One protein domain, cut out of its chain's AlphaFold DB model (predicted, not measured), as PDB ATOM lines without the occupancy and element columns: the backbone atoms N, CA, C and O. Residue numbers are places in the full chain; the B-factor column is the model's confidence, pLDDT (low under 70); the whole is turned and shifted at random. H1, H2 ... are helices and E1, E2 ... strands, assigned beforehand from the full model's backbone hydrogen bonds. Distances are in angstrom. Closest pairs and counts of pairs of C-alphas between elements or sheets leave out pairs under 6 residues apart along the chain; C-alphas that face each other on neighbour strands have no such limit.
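Overview. This is residues 74 to 122 of the 122 residues of an uncharacterized protein of Clostridium sp. CAG:413 (UniProt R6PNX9). A narrow, twisted antiparallel sheet of three strands makes a rod, with two long strands, E1 and E3, side by side and the shorter E2 along the last part of E3. One short helix, H1, packs over one face of the sheet near E2, and the loop of residues 104 to 113 reaches out to one end of the rod. The printed part has 49 residues with one named helix and three named strands, in the order E1, H1, E2, E3 along the chain; the sheet's order is E1, E3, E2, and the class is mixed, helices and strands. It is only just loose, close to compact, with a radius of gyration of the C-alphas of 11.7 A and spans of 36 by 18 by 14 A.

Arrangement. E1, residues 79 to 85, is an edge strand and the antiparallel neighbour of E3, residues 114 to 121, at 160 degrees between their directions. N 80 and O 119 are 2.7 A apart and N 117 and O 82 are 2.8 A apart, within hydrogen-bond range. H1, residues 93 to 98, is on the sheet at a height over the sheet of 7.9 A; its closest C-alpha pair with E3 is Leu 95 and Phe 119, 7.3 A apart. E2, residues 99 to 103, is the other edge strand. H1 lies over E2, with 4 of its 6 C-alphas falling on it; it is only just not over E3 too, on which 2 fall. H1 runs along the strands, at 13 degrees to E2 on the local plane. In H1, 1 of 2 O i to N i+4 pairs is within hydrogen-bond range, and 2 of 3 O i to N i+3 pairs are. E2 and E3 form a hairpin, antiparallel at 143 degrees, with N 100 and O 120 at 2.7 A, within hydrogen-bond range. E1, H1 and E2 form a split strand-helix-strand unit, two strands running the same way with a helix between them in the chain and E3 between them in the sheet; its crossover is right-handed. The sheet is only just strongly twisted, its C-alphas lying up to 4.2 A off the best plane.

Along the chain. E1 begins at C-alpha 79 at (143.438, 141.669, 200.813) and is 19.8 A long. H1, 8.9 A long, begins at C-alpha 93 at (132.952, 146.808, 210.922). E2 follows from Phe 99 to Ser 103, 11.9 A. E3, the longest strand with 8 residues, is 22.7 A long and ends at C-alpha 121 at (146.052, 142.495, 206.217).

Size, cuts and confidence. The two C-alphas farthest apart, those of Asp 75 and Arg 111, are 36.6 A apart. The printed part has no cut and ends at residue 122, the chain's last. The link from H1 to E2 is tight, those from E1 to H1 and from E2 to E3 are short, and no link is long. The mean pLDDT of the printed part is 76.9, and residues 103 to 113, of which 103 belongs to E2, are under 70.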
ATOM      1  N   GLU A  74     140.557 134.396 207.575       90.69
ATOM      2  CA  GLU A  74     141.332 135.638 207.734       90.69
ATOM      3  C   GLU A  74     142.848 135.410 207.653       90.69
ATOM      4  O   GLU A  74     143.558 136.151 206.972       90.69
ATOM      5  N   ASP A  75     143.350 134.335 208.267       91.38
ATOM      6  CA  ASP A  75     144.779 134.019 208.315       91.38
ATOM      7  C   ASP A  75     145.431 133.755 206.951       91.38
ATOM      8  O   ASP A  75     146.662 133.755 206.847       91.38
ATOM      9  N   ARG A  76     144.642 133.547 205.897       93.75
ATOM     10  CA  ARG A  76     145.116 133.292 204.528       93.75
ATOM     11  C   ARG A  76     144.866 134.465 203.577       93.75
ATOM     12  O   ARG A  76     145.340 134.450 202.433       93.75
ATOM     13  N   ILE A  77     144.118 135.464 204.034       94.12
ATOM     14  CA  ILE A  77     143.663 136.591 203.229       94.12
ATOM     15  C   ILE A  77     144.651 137.739 203.386       94.12
ATOM     16  O   ILE A  77     144.928 138.210 204.486       94.12
ATOM     17  N   GLU A  78     145.204 138.190 202.267       93.38
ATOM     18  CA  GLU A  78     146.114 139.338 202.232       93.38
ATOM     19  C   GLU A  78     145.358 140.636 201.958       93.38
ATOM     20  O   GLU A  78     145.734 141.697 202.460       93.38
ATOM     21  N   MET A  79     144.278 140.543 201.182       93.56
ATOM     22  CA  MET A  79     143.438 141.669 200.813       93.56
ATOM     23  C   MET A  79     141.986 141.224 200.626       93.56
ATOM     24  O   MET A  79     141.729 140.160 200.068       93.56
ATOM     25  N   VAL A  80     141.045 142.061 201.049       93.06
ATOM     26  CA  VAL A  80     139.626 141.984 200.701       93.06
ATOM     27  C   VAL A  80     139.267 143.219 199.882       93.06
ATOM     28  O   VAL A  80     139.623 144.335 200.258       93.06
ATOM     29  N   ILE A  81     138.560 143.025 198.778       92.00
ATOM     30  CA  ILE A  81     137.986 144.080 197.943       92.00
ATOM     31  C   ILE A  81     136.472 143.958 198.084       92.00
ATOM     32  O   ILE A  81     135.869 143.023 197.562       92.00
ATOM     33  N   LEU A  82     135.874 144.861 198.855       90.12
ATOM     34  CA  LEU A  82     134.444 144.875 199.139       90.12
ATOM     35  C   LEU A  82     133.732 145.811 198.163       90.12
ATOM     36  O   LEU A  82     134.025 147.004 198.137       90.12
ATOM     37  N   TYR A  83     132.769 145.279 197.422       87.06
ATOM     38  CA  TYR A  83     131.816 146.042 196.629       87.06
ATOM     39  C   TYR A  83     130.513 146.183 197.408       87.06
ATOM     40  O   TYR A  83     129.989 145.196 197.927       87.06
ATOM     41  N   ARG A  84     129.994 147.410 197.485       82.94
ATOM     42  CA  ARG A  84     128.749 147.725 198.192       82.94
ATOM     43  C   ARG A  84     127.935 148.774 197.453       82.94
ATOM     44  O   ARG A  84     128.479 149.804 197.061       82.94
ATOM     45  N   TYR A  85     126.630 148.584 197.347       78.06
ATOM     46  CA  TYR A  85     125.738 149.567 196.748       78.06
ATOM     47  C   TYR A  85     125.404 150.698 197.722       78.06
ATOM     48  O   TYR A  85     125.267 150.538 198.939       78.06
ATOM     49  N   LYS A  86     125.251 151.907 197.184       74.56
ATOM     50  CA  LYS A  86     124.840 153.070 197.965       74.56
ATOM     51  C   LYS A  86     123.440 152.859 198.533       74.56
ATOM     52  O   LYS A  86     122.469 152.764 197.795       74.56
ATOM     53  N   GLY A  87     123.347 152.922 199.857       73.44
ATOM     54  CA  GLY A  87     122.104 152.701 200.596       73.44
ATOM     55  C   GLY A  87     122.106 151.386 201.368       73.44
ATOM     56  O   GLY A  87     121.333 151.260 202.314       73.44
ATOM     57  N   GLU A  88     123.018 150.465 201.048       75.56
ATOM     58  CA  GLU A  88     123.228 149.269 201.855       75.56
ATOM     59  C   GLU A  88     123.866 149.608 203.201       75.56
ATOM     60  O   GLU A  88     124.754 150.469 203.324       75.56
ATOM     61  N   ALA A  89     123.413 148.885 204.223       74.75
ATOM     62  CA  ALA A  89     123.977 148.979 205.554       74.75
ATOM     63  C   ALA A  89     125.473 148.616 205.537       74.75
ATOM     64  O   ALA A  89     125.937 147.743 204.807       74.75
ATOM     65  N   ASP A  90     126.254 149.353 206.328       75.75
ATOM     66  CA  ASP A  90     127.695 149.146 206.423       75.75
ATOM     67  C   ASP A  90     127.993 148.011 207.408       75.75
ATOM     68  O   ASP A  90     128.043 148.228 208.616       75.75
ATOM     69  N   TYR A  91     128.197 146.801 206.889       72.88
ATOM     70  CA  TYR A  91     128.594 145.638 207.692       72.88
ATOM     71  C   TYR A  91     130.113 145.425 207.728       72.88
ATOM     72  O   TYR A  91     130.597 144.415 208.243       72.88
ATOM     73  N   SER A  92     130.896 146.379 207.214       76.56
ATOM     74  CA  SER A  92     132.352 146.236 207.133       76.56
ATOM     75  C   SER A  92     133.057 146.331 208.489       76.56
ATOM     76  O   SER A  92     134.255 146.082 208.553       76.56
ATOM     77  N   GLU A  93     132.358 146.652 209.585       79.50
ATOM     78  CA  GLU A  93     132.952 146.808 210.922       79.50
ATOM     79  C   GLU A  93     133.771 145.580 211.358       79.50
ATOM     80  O   GLU A  93     134.900 145.726 211.833       79.50
ATOM     81  N   ASN A  94     133.269 144.369 211.086       80.25
ATOM     82  CA  ASN A  94     134.003 143.126 211.340       80.25
ATOM     83  C   ASN A  94     135.328 143.059 210.567       80.25
ATOM     84  O   ASN A  94     136.334 142.601 211.110       80.25
ATOM     85  N   LEU A  95     135.356 143.567 209.332       83.56
ATOM     86  CA  LEU A  95     136.570 143.647 208.519       83.56
ATOM     87  C   LEU A  95     137.517 144.738 209.029       83.56
ATOM     88  O   LEU A  95     138.721 144.518 209.071       83.56
ATOM     89  N   ARG A  96     137.010 145.888 209.491       82.44
ATOM     90  CA  ARG A  96     137.835 147.004 210.016       82.44
ATOM     91  C   ARG A  96     138.629 146.632 211.269       82.44
ATOM     92  O   ARG A  96     139.721 147.155 211.503       82.44
ATOM     93  N   ASN A  97     138.086 145.725 212.075       81.12
ATOM     94  CA  ASN A  97     138.758 145.226 213.273       81.12
ATOM     95  C   ASN A  97     139.929 144.285 212.947       81.12
ATOM     96  O   ASN A  97     140.872 144.194 213.733       81.12
ATOM     97  N   ARG A  98     139.884 143.641 211.776       80.69
ATOM     98  CA  ARG A  98     140.792 142.573 211.329       80.69
ATOM     99  C   ARG A  98     141.839 143.062 210.320       80.69
ATOM    100  O   ARG A  98     143.022 142.754 210.418       80.69
ATOM    101  N   PHE A  99     141.428 143.944 209.415       83.75
ATOM    102  CA  PHE A  99     142.221 144.461 208.302       83.75
ATOM    103  C   PHE A  99     142.410 145.989 208.395       83.75
ATOM    104  O   PHE A  99     141.643 146.701 209.045       83.75
ATOM    105  N   LEU A 100     143.450 146.520 207.749       78.88
ATOM    106  CA  LEU A 100     143.657 147.954 207.519       78.88
ATOM    107  C   LEU A 100     142.876 148.412 206.293       78.88
ATOM    108  O   LEU A 100     142.962 147.799 205.236       78.88
ATOM    109  N   ILE A 101     142.178 149.536 206.394       72.44
ATOM    110  CA  ILE A 101     141.411 150.078 205.271       72.44
ATOM    111  C   ILE A 101     142.309 150.969 204.409       72.44
ATOM    112  O   ILE A 101     142.907 151.926 204.904       72.44
ATOM    113  N   LYS A 102     142.333 150.709 203.103       71.50
ATOM    114  CA  LYS A 102     142.654 151.689 202.063       71.50
ATOM    115  C   LYS A 102     141.389 151.889 201.229       71.50
ATOM    116  O   LYS A 102     141.037 151.046 200.420       71.50
ATOM    117  N   SER A 103     140.653 152.971 201.451       61.34
ATOM    118  CA  SER A 103     139.415 153.216 200.703       61.34
ATOM    119  C   SER A 103     139.690 154.053 199.458       61.34
ATOM    120  O   SER A 103     140.302 155.115 199.581       61.34
ATOM    121  N   ASP A 104     139.161 153.633 198.314       57.56
ATOM    122  CA  ASP A 104     139.015 154.465 197.121       57.56
ATOM    123  C   ASP A 104     137.618 154.225 196.543       57.56
ATOM    124  O   ASP A 104     137.223 153.082 196.388       57.56
ATOM    125  N   SER A 105     136.827 155.272 196.310       57.47
ATOM    126  CA  SER A 105     135.436 155.122 195.848       57.47
ATOM    127  C   SER A 105     135.361 155.414 194.354       57.47
ATOM    128  O   SER A 105     135.746 156.502 193.935       57.47
ATOM    129  N   PHE A 106     134.831 154.484 193.561       56.97
ATOM    130  CA  PHE A 106     134.615 154.679 192.127       56.97
ATOM    131  C   PHE A 106     133.127 154.899 191.814       56.97
ATOM    132  O   PHE A 106     132.264 154.279 192.424       56.97
ATOM    133  N   GLU A 107     132.804 155.779 190.863       52.84
ATOM    134  CA  GLU A 107     131.433 155.931 190.360       52.84
ATOM    135  C   GLU A 107     131.229 155.022 189.139       52.84
ATOM    136  O   GLU A 107     131.768 155.283 188.064       52.84
ATOM    137  N   SER A 108     130.429 153.964 189.289       49.69
ATOM    138  CA  SER A 108     129.905 153.209 188.145       49.69
ATOM    139  C   SER A 108     128.890 154.068 187.370       49.69
ATOM    140  O   SER A 108     128.069 154.789 187.945       49.69
ATOM    141  N   GLY A 109     128.960 154.018 186.038       50.34
ATOM    142  CA  GLY A 109     128.252 154.915 185.118       50.34
ATOM    143  C   GLY A 109     126.732 154.722 185.017       50.34
ATOM    144  O   GLY A 109     126.089 155.425 184.231       50.34
ATOM    145  N   ARG A 110     126.119 153.805 185.780       52.47
ATOM    146  CA  ARG A 110     124.666 153.563 185.769       52.47
ATOM    147  C   ARG A 110     124.067 153.628 187.167       52.47
ATOM    148  O   ARG A 110     124.203 152.667 187.891       52.47
ATOM    149  N   ARG A 111     123.325 154.712 187.462       52.00
ATOM    150  CA  ARG A 111     122.271 154.956 188.498       52.00
ATOM    151  C   ARG A 111     122.424 154.418 189.942       52.00
ATOM    152  O   ARG A 111     121.739 154.942 190.815       52.00
ATOM    153  N   GLU A 112     123.324 153.495 190.226       60.94
ATOM    154  CA  GLU A 112     123.598 152.862 191.506       60.94
ATOM    155  C   GLU A 112     125.086 153.064 191.791       60.94
ATOM    156  O   GLU A 112     125.961 152.590 191.076       60.94
ATOM    157  N   LEU A 113     125.386 153.869 192.806       64.88
ATOM    158  CA  LEU A 113     126.767 154.144 193.186       64.88
ATOM    159  C   LEU A 113     127.317 152.917 193.917       64.88
ATOM    160  O   LEU A 113     126.854 152.619 195.017       64.88
ATOM    161  N   ILE A 114     128.284 152.224 193.319       75.94
ATOM    162  CA  ILE A 114     128.973 151.083 193.929       75.94
ATOM    163  C   ILE A 114     130.253 151.586 194.588       75.94
ATOM    164  O   ILE A 114     131.127 152.140 193.933       75.94
ATOM    165  N   LYS A 115     130.377 151.398 195.897       80.06
ATOM    166  CA  LYS A 115     131.589 151.688 196.653       80.06
ATOM    167  C   LYS A 115     132.504 150.465 196.616       80.06
ATOM    168  O   LYS A 115     132.090 149.389 197.031       80.06
ATOM    169  N   GLU A 116     133.732 150.655 196.147       85.00
ATOM    170  CA  GLU A 116     134.826 149.684 196.255       85.00
ATOM    171  C   GLU A 116     135.631 150.031 197.523       85.00
ATOM    172  O   GLU A 116     135.953 151.189 197.780       85.00
ATOM    173  N   GLU A 117     135.896 149.075 198.405       86.31
ATOM    174  CA  GLU A 117     136.664 149.305 199.632       86.31
ATOM    175  C   GLU A 117     137.752 148.241 199.749       86.31
ATOM    176  O   GLU A 117     137.456 147.046 199.775       86.31
ATOM    177  N   PHE A 118     139.017 148.661 199.847       89.12
ATOM    178  CA  PHE A 118     140.141 147.739 199.983       89.12
ATOM    179  C   PHE A 118     140.513 147.598 201.457       89.12
ATOM    180  O   PHE A 118     140.809 148.572 202.152       89.12
ATOM    181  N   PHE A 119     140.545 146.365 201.932       89.19
ATOM    182  CA  PHE A 119     140.982 145.994 203.266       89.19
ATOM    183  C   PHE A 119     142.233 145.139 203.118       89.19
ATOM    184  O   PHE A 119     142.196 144.102 202.474       89.19
ATOM    185  N   VAL A 120     143.356 145.560 203.678       89.19
ATOM    186  CA  VAL A 120     144.646 144.871 203.567       89.19
ATOM    187  C   VAL A 120     145.008 144.291 204.922       89.19
ATOM    188  O   VAL A 120     144.739 144.912 205.950       89.19
ATOM    189  N   ARG A 121     145.612 143.105 204.958       84.81
ATOM    190  CA  ARG A 121     146.052 142.495 206.217       84.81
ATOM    191  C   ARG A 121     147.001 143.430 206.981       84.81
ATOM    192  O   ARG A 121     147.817 144.119 206.367       84.81
ATOM    193  N   ARG A 122     146.826 143.474 208.307       74.88
ATOM    194  CA  ARG A 122     147.688 144.211 209.246       74.88
ATOM    195  C   ARG A 122     149.101 143.646 209.298       74.88
ATOM    196  O   ARG A 122     149.242 142.409 209.180       74.88
TER     197      ARG A 122